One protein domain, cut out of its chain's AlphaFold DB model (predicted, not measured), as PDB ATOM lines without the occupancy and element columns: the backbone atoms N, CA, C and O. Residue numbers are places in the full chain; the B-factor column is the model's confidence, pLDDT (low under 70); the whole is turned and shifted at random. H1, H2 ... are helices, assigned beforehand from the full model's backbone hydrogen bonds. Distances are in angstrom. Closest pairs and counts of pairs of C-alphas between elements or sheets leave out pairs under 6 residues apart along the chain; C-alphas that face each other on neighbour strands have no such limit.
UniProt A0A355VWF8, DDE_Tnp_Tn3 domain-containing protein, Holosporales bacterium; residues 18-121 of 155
ATOM      1  N   GLY A  18    -104.406  26.651 -11.320       52.75
ATOM      2  CA  GLY A  18    -104.805  27.754 -12.190       52.75
ATOM      3  C   GLY A  18    -105.364  28.986 -11.466       52.75
ATOM      4  O   GLY A  18    -105.217  30.081 -11.982       52.75
ATOM      5  N   THR A  19    -105.951  28.875 -10.269       51.44
ATOM      6  CA  THR A  19    -106.447  30.046  -9.514       51.44
ATOM      7  C   THR A  19    -105.320  30.747  -8.751       51.44
ATOM      8  O   THR A  19    -105.355  31.966  -8.586       51.44
ATOM      9  N   TYR A  20    -104.291  30.012  -8.318       55.50
ATOM     10  CA  TYR A  20    -103.181  30.583  -7.548       55.50
ATOM     11  C   TYR A  20    -102.270  31.474  -8.406       55.50
ATOM     12  O   TYR A  20    -101.843  32.532  -7.943       55.50
ATOM     13  N   ILE A  21    -102.060  31.123  -9.684       56.38
ATOM     14  CA  ILE A  21    -101.244  31.939 -10.602       56.38
ATOM     15  C   ILE A  21    -101.846  33.331 -10.863       56.38
ATOM     16  O   ILE A  21    -101.131  34.304 -11.067       56.38
ATOM     17  N   TYR A  22    -103.173  33.440 -10.791       58.22
ATOM     18  CA  TYR A  22    -103.924  34.680 -10.977       58.22
ATOM     19  C   TYR A  22    -104.097  35.488  -9.682       58.22
ATOM     20  O   TYR A  22    -104.583  36.619  -9.735       58.22
ATOM     21  N   ALA A  23    -103.748  34.935  -8.520       62.34
ATOM     22  CA  ALA A  23    -103.890  35.618  -7.235       62.34
ATOM     23  C   ALA A  23    -102.641  36.432  -6.852       62.34
ATOM     24  O   ALA A  23    -102.738  37.348  -6.040       62.34
ATOM     25  N   GLN A  24    -101.486  36.119  -7.444       68.81
ATOM     26  CA  GLN A  24    -100.219  36.808  -7.199       68.81
ATOM     27  C   GLN A  24    -100.034  37.944  -8.217       68.81
ATOM     28  O   GLN A  24     -99.937  37.693  -9.419       68.81
ATOM     29  N   SER A  25    -100.001  39.195  -7.752       75.06
ATOM     30  CA  SER A  25     -99.823  40.374  -8.617       75.06
ATOM     31  C   SER A  25     -98.488  40.360  -9.364       75.06
ATOM     32  O   SER A  25     -98.462  40.640 -10.557       75.06
ATOM     33  N   GLU A  26     -97.408  39.953  -8.696       77.94
ATOM     34  CA  GLU A  26     -96.056  39.906  -9.279       77.94
ATOM     35  C   GLU A  26     -95.946  38.896 -10.432       77.94
ATOM     36  O   GLU A  26     -95.278  39.135 -11.440       77.94
ATOM     37  N   LEU A  27     -96.647  37.760 -10.321       80.75
ATOM     38  CA  LEU A  27     -96.634  36.738 -11.364       80.75
ATOM     39  C   LEU A  27     -97.373  37.214 -12.621       80.75
ATOM     40  O   LEU A  27     -96.936  36.921 -13.730       80.75
ATOM     41  N   ARG A  28     -98.460  37.979 -12.460       80.69
ATOM     42  CA  ARG A  28     -99.191  38.573 -13.590       80.69
ATOM     43  C   ARG A  28     -98.345  39.587 -14.346       80.69
ATOM     44  O   ARG A  28     -98.288  39.506 -15.562       80.69
ATOM     45  N   GLU A  29     -97.662  40.477 -13.631       81.19
ATOM     46  CA  GLU A  29     -96.776  41.471 -14.245       81.19
ATOM     47  C   GLU A  29     -95.675  40.789 -15.067       81.19
ATOM     48  O   GLU A  29     -95.470  41.114 -16.234       81.19
ATOM     49  N   THR A  30     -95.066  39.736 -14.518       82.25
ATOM     50  CA  THR A  30     -94.054  38.942 -15.232       82.25
ATOM     51  C   THR A  30     -94.619  38.266 -16.489       82.25
ATOM     52  O   THR A  30     -93.956  38.225 -17.534       82.25
ATOM     53  N   ILE A  31     -95.838  37.719 -16.406       81.44
ATOM     54  CA  ILE A  31     -96.528  37.099 -17.546       81.44
ATOM     55  C   ILE A  31     -96.808  38.147 -18.624       81.44
ATOM     56  O   ILE A  31     -96.494  37.901 -19.788       81.44
ATOM     57  N   ASP A  32     -97.342  39.307 -18.246       82.31
ATOM     58  CA  ASP A  32     -97.705  40.380 -19.171       82.31
ATOM     59  C   ASP A  32     -96.462  40.963 -19.860       82.31
ATOM     60  O   ASP A  32     -96.445  41.133 -21.082       82.31
ATOM     61  N   GLU A  33     -95.374  41.186 -19.118       80.19
ATOM     62  CA  GLU A  33     -94.093  41.616 -19.686       80.19
ATOM     63  C   GLU A  33     -93.519  40.600 -20.678       80.19
ATOM     64  O   GLU A  33     -92.992  40.972 -21.732       80.19
ATOM     65  N   THR A  34     -93.587  39.311 -20.339       82.19
ATOM     66  CA  THR A  34     -93.078  38.235 -21.199       82.19
ATOM     67  C   THR A  34     -93.937  38.097 -22.453       82.19
ATOM     68  O   THR A  34     -93.398  37.981 -23.555       82.19
ATOM     69  N   ALA A  35     -95.260  38.176 -22.305       85.44
ATOM     70  CA  ALA A  35     -96.203  38.132 -23.414       85.44
ATOM     71  C   ALA A  35     -95.983  39.305 -24.374       85.44
ATOM     72  O   ALA A  35     -95.823  39.074 -25.568       85.44
ATOM     73  N   ASN A  36     -95.850  40.534 -23.865       86.81
ATOM     74  CA  ASN A  36     -95.613  41.721 -24.692       86.81
ATOM     75  C   ASN A  36     -94.331  41.595 -25.543       86.81
ATOM     76  O   ASN A  36     -94.322  41.926 -26.729       86.81
ATOM     77  N   LYS A  37     -93.247  41.047 -24.972       85.94
ATOM     78  CA  LYS A  37     -91.994  40.789 -25.712       85.94
ATOM     79  C   LYS A  37     -92.205  39.788 -26.853       85.94
ATOM     80  O   LYS A  37     -91.743  40.023 -27.970       85.94
ATOM     81  N   VAL A  38     -92.903  38.685 -26.578       88.88
ATOM     82  CA  VAL A  38     -93.185  37.634 -27.568       88.88
ATOM     83  C   VAL A  38     -94.137  38.139 -28.654       88.88
ATOM     84  O   VAL A  38     -93.899  37.891 -29.833       88.88
ATOM     85  N   GLU A  39     -95.174  38.891 -28.289       90.06
ATOM     86  CA  GLU A  39     -96.120  39.500 -29.229       90.06
ATOM     87  C   GLU A  39     -95.423  40.486 -30.171       90.06
ATOM     88  O   GLU A  39     -95.616  40.417 -31.387       90.06
ATOM     89  N   ALA A  40     -94.557  41.351 -29.637       89.50
ATOM     90  CA  ALA A  40     -93.792  42.294 -30.445       89.50
ATOM     91  C   ALA A  40     -92.827  41.586 -31.413       89.50
ATOM     92  O   ALA A  40     -92.704  41.993 -32.571       89.50
ATOM     93  N   TYR A  41     -92.176  40.504 -30.973       91.12
ATOM     94  CA  TYR A  41     -91.326  39.695 -31.848       91.12
ATOM     95  C   TYR A  41     -92.133  38.971 -32.934       91.12
ATOM     96  O   TYR A  41     -91.730  38.975 -34.096       91.12
ATOM     97  N   ASN A  42     -93.284  38.389 -32.591       91.06
ATOM     98  CA  ASN A  42     -94.150  37.722 -33.566       91.06
ATOM     99  C   ASN A  42     -94.637  38.710 -34.631       91.06
ATOM    100  O   ASN A  42     -94.547  38.415 -35.820       91.06
ATOM    101  N   ALA A  43     -95.031  39.919 -34.223       90.94
ATOM    102  CA  ALA A  43     -95.387  40.982 -35.156       90.94
ATOM    103  C   ALA A  43     -94.221  41.364 -36.085       90.94
ATOM    104  O   ALA A  43     -94.439  41.602 -37.273       90.94
ATOM    105  N   LEU A  44     -92.979  41.394 -35.581       91.44
ATOM    106  CA  LEU A  44     -91.791  41.617 -36.413       91.44
ATOM    107  C   LEU A  44     -91.536  40.450 -37.379       91.44
ATOM    108  O   LEU A  44     -91.206  40.689 -38.537       91.44
ATOM    109  N   SER A  45     -91.687  39.210 -36.921       91.44
ATOM    110  CA  SER A  45     -91.511  38.001 -37.732       91.44
ATOM    111  C   SER A  45     -92.522  37.934 -38.875       91.44
ATOM    112  O   SER A  45     -92.142  37.699 -40.025       91.44
ATOM    113  N   ASP A  46     -93.791  38.212 -38.585       90.19
ATOM    114  CA  ASP A  46     -94.844  38.309 -39.595       90.19
ATOM    115  C   ASP A  46     -94.581  39.488 -40.532       90.19
ATOM    116  O   ASP A  46     -94.701  39.366 -41.756       90.19
ATOM    117  N   TRP A  47     -94.128  40.620 -39.978       90.31
ATOM    118  CA  TRP A  47     -93.712  41.752 -40.785       90.31
ATOM    119  C   TRP A  47     -92.565  41.376 -41.704       90.31
ATOM    120  O   TRP A  47     -92.646  41.751 -42.858       90.31
ATOM    121  N   ALA A  48     -91.539  40.635 -41.290       88.62
ATOM    122  CA  ALA A  48     -90.429  40.234 -42.157       88.62
ATOM    123  C   ALA A  48     -90.884  39.266 -43.268       88.62
ATOM    124  O   ALA A  48     -90.425  39.367 -44.411       88.62
ATOM    125  N   ARG A  49     -91.888  38.432 -42.988       85.94
ATOM    126  CA  ARG A  49     -92.417  37.374 -43.860       85.94
ATOM    127  C   ARG A  49     -93.471  37.841 -44.903       85.94
ATOM    128  O   ARG A  49     -94.404  37.111 -45.210       85.94
ATOM    129  N   PHE A  50     -93.328  39.008 -45.547       79.69
ATOM    130  CA  PHE A  50     -94.339  39.496 -46.525       79.69
ATOM    131  C   PHE A  50     -94.687  38.566 -47.678       79.69
ATOM    132  O   PHE A  50     -95.818  38.583 -48.144       79.69
ATOM    133  N   GLY A  51     -93.693  37.886 -48.240       72.25
ATOM    134  CA  GLY A  51     -93.869  37.162 -49.497       72.25
ATOM    135  C   GLY A  51     -94.247  35.703 -49.300       72.25
ATOM    136  O   GLY A  51     -94.539  35.008 -50.268       72.25
ATOM    137  N   ALA A  52     -94.208  35.198 -48.068       70.31
ATOM    138  CA  ALA A  52     -94.224  33.758 -47.864       70.31
ATOM    139  C   ALA A  52     -95.604  33.125 -48.049       70.31
ATOM    140  O   ALA A  52     -95.664  31.936 -48.326       70.31
ATOM    141  N   GLU A  53     -96.693  33.891 -47.926       67.12
ATOM    142  CA  GLU A  53     -98.034  33.388 -48.251       67.12
ATOM    143  C   GLU A  53     -98.147  33.027 -49.743       67.12
ATOM    144  O   GLU A  53     -98.871  32.107 -50.108       67.12
ATOM    145  N   THR A  54     -97.377  33.694 -50.611       64.12
ATOM    146  CA  THR A  54     -97.356  33.420 -52.056       64.12
ATOM    147  C   THR A  54     -96.207  32.498 -52.477       64.12
ATOM    148  O   THR A  54     -96.370  31.717 -53.408       64.12
ATOM    149  N   ILE A  55     -95.047  32.578 -51.814       60.97
ATOM    150  CA  ILE A  55     -93.812  31.878 -52.224       60.97
ATOM    151  C   ILE A  55     -93.654  30.511 -51.532       60.97
ATOM    152  O   ILE A  55     -93.087  29.594 -52.113       60.97
ATOM    153  N   THR A  56     -94.175  30.336 -50.313       59.06
ATOM    154  CA  THR A  56     -93.991  29.125 -49.483       59.06
ATOM    155  C   THR A  56     -95.299  28.335 -49.361       59.06
ATOM    156  O   THR A  56     -95.715  27.959 -48.269       59.06
ATOM    157  N   ALA A  57     -96.000  28.122 -50.477       61.03
ATOM    158  CA  ALA A  57     -97.233  27.326 -50.505       61.03
ATOM    159  C   ALA A  57     -96.973  25.807 -50.592       61.03
ATOM    160  O   ALA A  57     -97.900  25.009 -50.445       61.03
ATOM    161  N   SER A  58     -95.729  25.386 -50.843       65.12
ATOM    162  CA  SER A  58     -95.351  23.973 -50.851       65.12
ATOM    163  C   SER A  58     -95.297  23.435 -49.419       65.12
ATOM    164  O   SER A  58     -94.489  23.887 -48.612       65.12
ATOM    165  N   ASN A  59     -96.129  22.440 -49.109       76.12
ATOM    166  CA  ASN A  59     -96.120  21.703 -47.839       76.12
ATOM    167  C   ASN A  59     -94.945  20.703 -47.769       76.12
ATOM    168  O   ASN A  59     -95.136  19.524 -47.475       76.12
ATOM    169  N   ASP A  60     -93.747  21.162 -48.121       85.62
ATOM    170  CA  ASP A  60     -92.514  20.382 -48.065       85.62
ATOM    171  C   ASP A  60     -91.751  20.733 -46.775       85.62
ATOM    172  O   ASP A  60     -91.512  21.920 -46.523       85.62
ATOM    173  N   PRO A  61     -91.412  19.751 -45.918       85.62
ATOM    174  CA  PRO A  61     -90.765  20.014 -44.635       85.62
ATOM    175  C   PRO A  61     -89.413  20.724 -44.771       85.62
ATOM    176  O   PRO A  61     -89.133  21.621 -43.974       85.62
ATOM    177  N   ASP A  62     -88.621  20.392 -45.793       86.81
ATOM    178  CA  ASP A  62     -87.290  20.974 -45.983       86.81
ATOM    179  C   ASP A  62     -87.385  22.456 -46.381       86.81
ATOM    180  O   ASP A  62     -86.651  23.302 -45.859       86.81
ATOM    181  N   GLU A  63     -88.317  22.811 -47.271       84.25
ATOM    182  CA  GLU A  63     -88.574  24.214 -47.628       84.25
ATOM    183  C   GLU A  63     -89.165  25.026 -46.463       84.25
ATOM    184  O   GLU A  63     -88.825  26.203 -46.290       84.25
ATOM    185  N   MET A  64     -89.992  24.413 -45.608       84.25
ATOM    186  CA  MET A  64     -90.495  25.072 -44.396       84.25
ATOM    187  C   MET A  64     -89.375  25.377 -43.395       84.25
ATOM    188  O   MET A  64     -89.333  26.487 -42.852       84.25
ATOM    189  N   GLU A  65     -88.453  24.439 -43.170       88.25
ATOM    190  CA  GLU A  65     -87.314  24.648 -42.269       88.25
ATOM    191  C   GLU A  65     -86.414  25.787 -42.766       88.25
ATOM    192  O   GLU A  65     -86.080  26.700 -42.002       88.25
ATOM    193  N   LYS A  66     -86.100  25.808 -44.069       87.56
ATOM    194  CA  LYS A  66     -85.337  26.904 -44.690       87.56
ATOM    195  C   LYS A  66     -86.047  28.244 -44.534       87.56
ATOM    196  O   LYS A  66     -85.413  29.231 -44.160       87.56
ATOM    197  N   ALA A  67     -87.357  28.294 -44.782       86.06
ATOM    198  CA  ALA A  67     -88.138  29.521 -44.653       86.06
ATOM    199  C   ALA A  67     -88.109  30.073 -43.217       86.06
ATOM    200  O   ALA A  67     -87.933  31.279 -43.025       86.06
ATOM    201  N   ILE A  68     -88.228  29.201 -42.210       88.81
ATOM    202  CA  ILE A  68     -88.120  29.586 -40.796       88.81
ATOM    203  C   ILE A  68     -86.709  30.103 -40.489       88.81
ATOM    204  O   ILE A  68     -86.568  31.178 -39.899       88.81
ATOM    205  N   GLY A  69     -85.671  29.385 -40.928       91.56
ATOM    206  CA  GLY A  69     -84.275  29.768 -40.709       91.56
ATOM    207  C   GLY A  69     -83.918  31.122 -41.328       91.56
ATOM    208  O   GLY A  69     -83.333  31.979 -40.661       91.56
ATOM    209  N   TYR A  70     -84.324  31.363 -42.578       90.69
ATOM    210  CA  TYR A  70     -84.103  32.647 -43.245       90.69
ATOM    211  C   TYR A  70     -84.875  33.784 -42.586       90.69
ATOM    212  O   TYR A  70     -84.320  34.869 -42.400       90.69
ATOM    213  N   ASN A  71     -86.129  33.547 -42.191       91.62
ATOM    214  CA  ASN A  71     -86.914  34.569 -41.514       91.62
ATOM    215  C   ASN A  71     -86.272  34.973 -40.180       91.62
ATOM    216  O   ASN A  71     -86.125  36.161 -39.899       91.62
ATOM    217  N   LEU A  72     -85.811  33.992 -39.399       92.81
ATOM    218  CA  LEU A  72     -85.100  34.236 -38.145       92.81
ATOM    219  C   LEU A  72     -83.825  35.065 -38.364       92.81
ATOM    220  O   LEU A  72     -83.571  36.019 -37.627       92.81
ATOM    221  N   LEU A  73     -83.043  34.744 -39.399       94.31
ATOM    222  CA  LEU A  73     -81.829  35.488 -39.740       94.31
ATOM    223  C   LEU A  73     -82.130  36.955 -40.086       94.31
ATOM    224  O   LEU A  73     -81.441  37.860 -39.605       94.31
ATOM    225  N   ILE A  74     -83.169  37.198 -40.889       92.00
ATOM    226  CA  ILE A  74     -83.597  38.550 -41.272       92.00
ATOM    227  C   ILE A  74     -84.081  39.319 -40.040       92.00
ATOM    228  O   ILE A  74     -83.637  40.445 -39.815       92.00
ATOM    229  N   CYS A  75     -84.928  38.707 -39.207       93.25
ATOM    230  CA  CYS A  75     -85.436  39.327 -37.981       93.25
ATOM    231  C   CYS A  75     -84.295  39.742 -37.047       93.25
ATOM    232  O   CYS A  75     -84.239  40.893 -36.619       93.25
ATOM    233  N   ASN A  76     -83.347  38.838 -36.787       94.38
ATOM    234  CA  ASN A  76     -82.191  39.120 -35.935       94.38
ATOM    235  C   ASN A  76     -81.324  40.251 -36.499       94.38
ATOM    236  O   ASN A  76     -80.874  41.115 -35.748       94.38
ATOM    237  N   SER A  77     -81.132  40.288 -37.819       93.69
ATOM    238  CA  SER A  77     -80.375  41.356 -38.480       93.69
ATOM    239  C   SER A  77     -81.056  42.720 -38.314       93.69
ATOM    240  O   SER A  77     -80.395  43.707 -37.993       93.69
ATOM    241  N   VAL A  78     -82.384  42.772 -38.465       93.12
ATOM    242  CA  VAL A  78     -83.180  43.992 -38.260       93.12
ATOM    243  C   VAL A  78     -83.126  44.456 -36.802       93.12
ATOM    244  O   VAL A  78     -82.919  45.639 -36.548       93.12
ATOM    245  N   ILE A  79     -83.247  43.536 -35.842       94.50
ATOM    246  CA  ILE A  79     -83.168  43.851 -34.405       94.50
ATOM    247  C   ILE A  79     -81.825  44.504 -34.065       94.50
ATOM    248  O   ILE A  79     -81.788  45.502 -33.343       94.50
ATOM    249  N   VAL A  80     -80.722  43.967 -34.593       94.75
ATOM    250  CA  VAL A  80     -79.386  44.534 -34.367       94.75
ATOM    251  C   VAL A  80     -79.282  45.939 -34.956       94.75
ATOM    252  O   VAL A  80     -78.799  46.840 -34.272       94.75
ATOM    253  N   GLN A  81     -79.777  46.154 -36.177       93.44
ATOM    254  CA  GLN A  81     -79.770  47.481 -36.793       93.44
ATOM    255  C   GLN A  81     -80.583  48.491 -35.968       93.44
ATOM    256  O   GLN A  81     -80.080  49.563 -35.636       93.44
ATOM    257  N   ASN A  82     -81.783  48.104 -35.529       93.69
ATOM    258  CA  ASN A  82     -82.630  48.929 -34.669       93.69
ATOM    259  C   ASN A  82     -81.932  49.297 -33.353       93.69
ATOM    260  O   ASN A  82     -82.024  50.434 -32.898       93.69
ATOM    261  N   MET A  83     -81.210  48.357 -32.736       93.69
ATOM    262  CA  MET A  83     -80.454  48.614 -31.505       93.69
ATOM    263  C   MET A  83     -79.339  49.641 -31.713       93.69
ATOM    264  O   MET A  83     -79.151  50.521 -30.866       93.69
ATOM    265  N   VAL A  84     -78.618  49.552 -32.832       94.31
ATOM    266  CA  VAL A  84     -77.579  50.527 -33.195       94.31
ATOM    267  C   VAL A  84     -78.203  51.908 -33.398       94.31
ATOM    268  O   VAL A  84     -77.761  52.871 -32.772       94.31
ATOM    269  N   ASP A  85     -79.286  51.997 -34.169       93.50
ATOM    270  CA  ASP A  85     -79.955  53.268 -34.470       93.50
ATOM    271  C   ASP A  85     -80.573  53.926 -33.224       93.50
ATOM    272  O   ASP A  85     -80.473  55.146 -33.038       93.50
ATOM    273  N   LEU A  86     -81.171  53.131 -32.329       92.56
ATOM    274  CA  LEU A  86     -81.680  53.605 -31.039       92.56
ATOM    275  C   LEU A  86     -80.546  54.137 -30.161       92.56
ATOM    276  O   LEU A  86     -80.650  55.242 -29.626       92.56
ATOM    277  N   THR A  87     -79.445  53.392 -30.052       93.19
ATOM    278  CA  THR A  87     -78.281  53.790 -29.244       93.19
ATOM    279  C   THR A  87     -77.663  55.082 -29.773       93.19
ATOM    280  O   THR A  87     -77.390  56.010 -29.007       93.19
ATOM    281  N   ASP A  88     -77.509  55.200 -31.090       94.25
ATOM    282  CA  ASP A  88     -76.993  56.407 -31.732       94.25
ATOM    283  C   ASP A  88     -77.918  57.610 -31.534       94.25
ATOM    284  O   ASP A  88     -77.449  58.728 -31.293       94.25
ATOM    285  N   THR A  89     -79.231  57.399 -31.603       92.94
ATOM    286  CA  THR A  89     -80.228  58.452 -31.370       92.94
ATOM    287  C   THR A  89     -80.208  58.924 -29.918       92.94
ATOM    288  O   THR A  89     -80.155  60.130 -29.673       92.94
ATOM    289  N   ILE A  90     -80.152  58.001 -28.953       93.00
ATOM    290  CA  ILE A  90     -80.016  58.319 -27.523       93.00
ATOM    291  C   ILE A  90     -78.737  59.125 -27.277       93.00
ATOM    292  O   ILE A  90     -78.783  60.178 -26.640       93.00
ATOM    293  N   ASN A  91     -77.608  58.693 -27.846       92.88
ATOM    294  CA  ASN A  91     -76.330  59.393 -27.715       92.88
ATOM    295  C   ASN A  91     -76.383  60.819 -28.290       92.88
ATOM    296  O   ASN A  91     -75.820  61.751 -27.707       92.88
ATOM    297  N   LYS A  92     -77.059  61.022 -29.428       95.06
ATOM    298  CA  LYS A  92     -77.268  62.357 -30.018       95.06
ATOM    299  C   LYS A  92     -78.135  63.240 -29.115       95.06
ATOM    300  O   LYS A  92     -77.788  64.400 -28.899       95.06
ATOM    301  N   LEU A  93     -79.211  62.693 -28.549       93.62
ATOM    302  CA  LEU A  93     -80.102  63.420 -27.640       93.62
ATOM    303  C   LEU A  93     -79.393  63.829 -26.344       93.62
ATOM    304  O   LEU A  93     -79.490  64.987 -25.933       93.62
ATOM    305  N   GLN A  94     -78.593  62.936 -25.760       91.56
ATOM    306  CA  GLN A  94     -77.783  63.253 -24.581       91.56
ATOM    307  C   GLN A  94     -76.784  64.385 -24.858       91.56
ATOM    308  O   GLN A  94     -76.653  65.303 -24.051       91.56
ATOM    309  N   LYS A  95     -76.135  64.388 -26.033       93.00
ATOM    310  CA  LYS A  95     -75.244  65.487 -26.454       93.00
ATOM    311  C   LYS A  95     -75.973  66.821 -26.637       93.00
ATOM    312  O   LYS A  95     -75.373  67.864 -26.410       93.00
ATOM    313  N   SER A  96     -77.250  66.796 -27.024       92.38
ATOM    314  CA  SER A  96     -78.084  68.003 -27.141       92.38
ATOM    315  C   SER A  96     -78.583  68.559 -25.798       92.38
ATOM    316  O   SER A  96     -79.238  69.598 -25.779       92.38
ATOM    317  N   GLY A  97     -78.253  67.905 -24.676       90.81
ATOM    318  CA  GLY A  97     -78.608  68.348 -23.324       90.81
ATOM    319  C   GLY A  97     -79.899  67.741 -22.765       90.81
ATOM    320  O   GLY A  97     -80.340  68.151 -21.694       90.81
ATOM    321  N   VAL A  98     -80.505  66.764 -23.450       89.81
ATOM    322  CA  VAL A  98     -81.698  66.056 -22.958       89.81
ATOM    323  C   VAL A  98     -81.275  64.938 -22.002       89.81
ATOM    324  O   VAL A  98     -80.538  64.030 -22.389       89.81
ATOM    325  N   SER A  99     -81.755  64.968 -20.755       85.81
ATOM    326  CA  SER A  99     -81.534  63.877 -19.799       85.81
ATOM    327  C   SER A  99     -82.531  62.743 -20.043       85.81
ATOM    328  O   SER A  99     -83.729  62.928 -19.841       85.81
ATOM    329  N   ILE A 100     -82.040  61.571 -20.444       86.44
ATOM    330  CA  ILE A 100     -82.852  60.360 -20.635       86.44
ATOM    331  C   ILE A 100     -82.619  59.433 -19.437       86.44
ATOM    332  O   ILE A 100     -81.468  59.116 -19.119       86.44
ATOM    333  N   GLY A 101     -83.695  59.023 -18.759       89.06
ATOM    334  CA  GLY A 101     -83.626  58.110 -17.621       89.06
ATOM    335  C   GLY A 101     -83.423  56.657 -18.055       89.06
ATOM    336  O   GLY A 101     -83.767  56.266 -19.167       89.06
ATOM    337  N   LYS A 102     -82.899  55.816 -17.153       86.81
ATOM    338  CA  LYS A 102     -82.787  54.367 -17.408       86.81
ATOM    339  C   LYS A 102     -84.150  53.706 -17.624       86.81
ATOM    340  O   LYS A 102     -84.240  52.764 -18.399       86.81
ATOM    341  N   GLU A 103     -85.185  54.220 -16.965       87.69
ATOM    342  CA  GLU A 103     -86.545  53.703 -17.112       87.69
ATOM    343  C   GLU A 103     -87.125  53.972 -18.504       87.69
ATOM    344  O   GLU A 103     -87.783  53.118 -19.087       87.69
ATOM    345  N   ASP A 104     -86.815  55.127 -19.092       86.88
ATOM    346  CA  ASP A 104     -87.263  55.436 -20.449       86.88
ATOM    347  C   ASP A 104     -86.608  54.494 -21.467       86.88
ATOM    348  O   ASP A 104     -87.256  54.050 -22.410       86.88
ATOM    349  N   ILE A 105     -85.338  54.136 -21.238       86.94
ATOM    350  CA  ILE A 105     -84.600  53.180 -22.073       86.94
ATOM    351  C   ILE A 105     -85.178  51.767 -21.926       86.94
ATOM    352  O   ILE A 105     -85.285  51.060 -22.923       86.94
ATOM    353  N   ALA A 106     -85.587  51.364 -20.719       86.12
ATOM    354  CA  ALA A 106     -86.169  50.043 -20.468       86.12
ATOM    355  C   ALA A 106     -87.492  49.817 -21.222       86.12
ATOM    356  O   ALA A 106     -87.828  48.682 -21.559       86.12
ATOM    357  N   ARG A 107     -88.219  50.897 -21.529       84.56
ATOM    358  CA  ARG A 107     -89.468  50.858 -22.303       84.56
ATOM    359  C   ARG A 107     -89.260  50.820 -23.815       84.56
ATOM    360  O   ARG A 107     -90.221  50.585 -24.547       84.56
ATOM    361  N   LEU A 108     -88.044  51.069 -24.304       86.88
ATOM    362  CA  LEU A 108     -87.756  51.010 -25.733       86.88
ATOM    363  C   LEU A 108     -87.677  49.555 -26.189       86.88
ATOM    364  O   LEU A 108     -86.894  48.764 -25.668       86.88
ATOM    365  N   SER A 109     -88.462  49.215 -27.209       86.75
ATOM    366  CA  SER A 109     -88.413  47.905 -27.848       86.75
ATOM    367  C   SER A 109     -87.633  47.975 -29.170       86.75
ATOM    368  O   SER A 109     -87.851  48.880 -29.980       86.75
ATOM    369  N   PRO A 110     -86.737  47.012 -29.449       89.06
ATOM    370  CA  PRO A 110     -85.932  46.995 -30.671       89.06
ATOM    371  C   PRO A 110     -86.693  46.429 -31.886       89.06
ATOM    372  O   PRO A 110     -86.087  46.091 -32.899       89.06
ATOM    373  N   TYR A 111     -88.021  46.313 -31.810       90.50
ATOM    374  CA  TYR A 111     -88.872  45.669 -32.822       90.50
ATOM    375  C   TYR A 111     -89.589  46.673 -33.739       90.50
ATOM    376  O   TYR A 111     -90.548  46.330 -34.426       90.50
ATOM    377  N   LEU A 112     -89.153  47.935 -33.741       86.75
ATOM    378  CA  LEU A 112     -89.790  48.994 -34.517       86.75
ATOM    379  C   LEU A 112     -89.526  48.809 -36.021       86.75
ATOM    380  O   LEU A 112     -88.383  48.659 -36.440       86.75
ATOM    381  N   THR A 113     -90.570  48.872 -36.847       88.00
ATOM    382  CA  THR A 113     -90.465  48.661 -38.308       88.00
ATOM    383  C   THR A 113     -90.819  49.894 -39.138       88.00
ATOM    384  O   THR A 113     -90.536  49.940 -40.331       88.00
ATOM    385  N   SER A 114     -91.397  50.930 -38.521       86.75
ATOM    386  CA  SER A 114     -91.914  52.123 -39.212       86.75
ATOM    387  C   SER A 114     -90.850  52.948 -39.942       86.75
ATOM    388  O   SER A 114     -91.156  53.613 -40.928       86.75
ATOM    389  N   HIS A 115     -89.604  52.913 -39.474       85.69
ATOM    390  CA  HIS A 115     -88.483  53.642 -40.067       85.69
ATOM    391  C   HIS A 115     -87.795  52.861 -41.201       85.69
ATOM    392  O   HIS A 115     -87.001  53.432 -41.952       85.69
ATOM    393  N   ILE A 116     -88.112  51.571 -41.357       87.25
ATOM    394  CA  ILE A 116     -87.462  50.681 -42.317       87.25
ATOM    395  C   ILE A 116     -88.245  50.687 -43.628       87.25
ATOM    396  O   ILE A 116     -89.408  50.285 -43.703       87.25
ATOM    397  N   LYS A 117     -87.582  51.097 -44.711       86.44
ATOM    398  CA  LYS A 117     -88.150  51.022 -46.062       86.44
ATOM    399  C   LYS A 117     -88.050  49.600 -46.595       86.44
ATOM    400  O   LYS A 117     -87.095  49.249 -47.282       86.44
ATOM    401  N   ARG A 118     -89.078  48.806 -46.313       82.25
ATOM    402  CA  ARG A 118     -89.181  47.398 -46.710       82.25
ATOM    403  C   ARG A 118     -88.885  47.125 -48.193       82.25
ATOM    404  O   ARG A 118     -88.184  46.174 -48.504       82.25
ATOM    405  N   PHE A 119     -89.418  47.952 -49.095       83.56
ATOM    406  CA  PHE A 119     -89.234  47.811 -50.546       83.56
ATOM    407  C   PHE A 119     -88.198  48.788 -51.122       83.56
ATOM    408  O   PHE A 119     -88.109  48.970 -52.333       83.56
ATOM    409  N   GLY A 120     -87.424  49.443 -50.256       84.50
ATOM    410  CA  GLY A 120     -86.510  50.502 -50.658       84.50
ATOM    411  C   GLY A 120     -87.224  51.800 -51.049       84.50
ATOM    412  O   GLY A 120     -88.371  52.057 -50.680       84.50
ATOM    413  N   GLY A 121     -86.490  52.676 -51.734       85.75
ATOM    414  CA  GLY A 121     -87.030  53.908 -52.300       85.75
ATOM    415  C   GLY A 121     -87.353  53.719 -53.775       85.75
ATOM    416  O   GLY A 121     -86.503  53.259 -54.530       85.75
TER     417      GLY A 121
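AT A GLANCE: This is residues 18 to 121 of the 155 residues of the protein "DDE_Tnp_Tn3 domain-containing protein" of Holosporales bacterium (UniProt A0A355VWF8). Two long helices, H2 and H4, meet as a lopsided T: the last residues of H2, 44 to 48, come up to the side of H4 part of the way along it, at residues 71 to 75, and H4 runs on past this place both ways. After H4 the stretch with the short helix H5 folds back towards the place where H2 and H4 meet, and residues 107 to 121 go on from there as a tail with no named element; the short H1 lies near the far end of H2, and the short H3 follows H2. The 104 printed residues hold five named helices, H1 to H5 along the chain, and no named strand; the class is all helix. The whole is loose, with a radius of gyration of the C-alphas of 18.4 A, and flat, spanning 52 by 51 by 17 A.

HOW THE PARTS SIT: H1, residues 18 to 21, and H2, residues 25 to 48, are close but not clearly touching; their closest C-alphas, those of Ile 21 and Leu 27, are 6.7 A apart. H2 touches H4, residues 61 to 95, with residues 44 to 48 alone, and H4 touches H2 with residues 71 to 75 alone. Their closest C-alphas, those of Ser 45 and Cys 75, are 6.2 A apart, and their lines are only just about perpendicular, at 71 degrees. H3, residues 52 to 55, is apart from H2, and only just apart from H4, with the closest C-alphas 8.1 A apart. H5, residues 102 to 106, is apart from H2 and from H4. In H2, H4 and H5 every O i to N i+4 pair is within hydrogen-bond range; H1 and H3 are too short for such a pair, and in each the one O i to N i+3 pair is not within range.

IN THESE COORDINATES: H1 begins at C-alpha 18, (-104.805, 27.754, -12.190). H2 spans 34.8 A from its first to its last C-alpha and ends at C-alpha 48, (-90.429, 40.234, -42.157). H4, the longest helix with 35 residues, spans 51.4 A. H5 ends at C-alpha 106, (-86.169, 50.043, -20.468).

THE WHOLE: The C-alphas farthest apart, those of Asp 60 and Gly 97, are 55.7 A apart. Residues 22 to 30, 57 to 63 and 92 to 97 stand free. The links H1 to H2, H2 to H3 and H3 to H4 are tight, and H4 to H5 is short. The printed part has no cut. The mean pLDDT of the printed part is 84.4, and residues 18 to 24 and 53 to 58 are under 70.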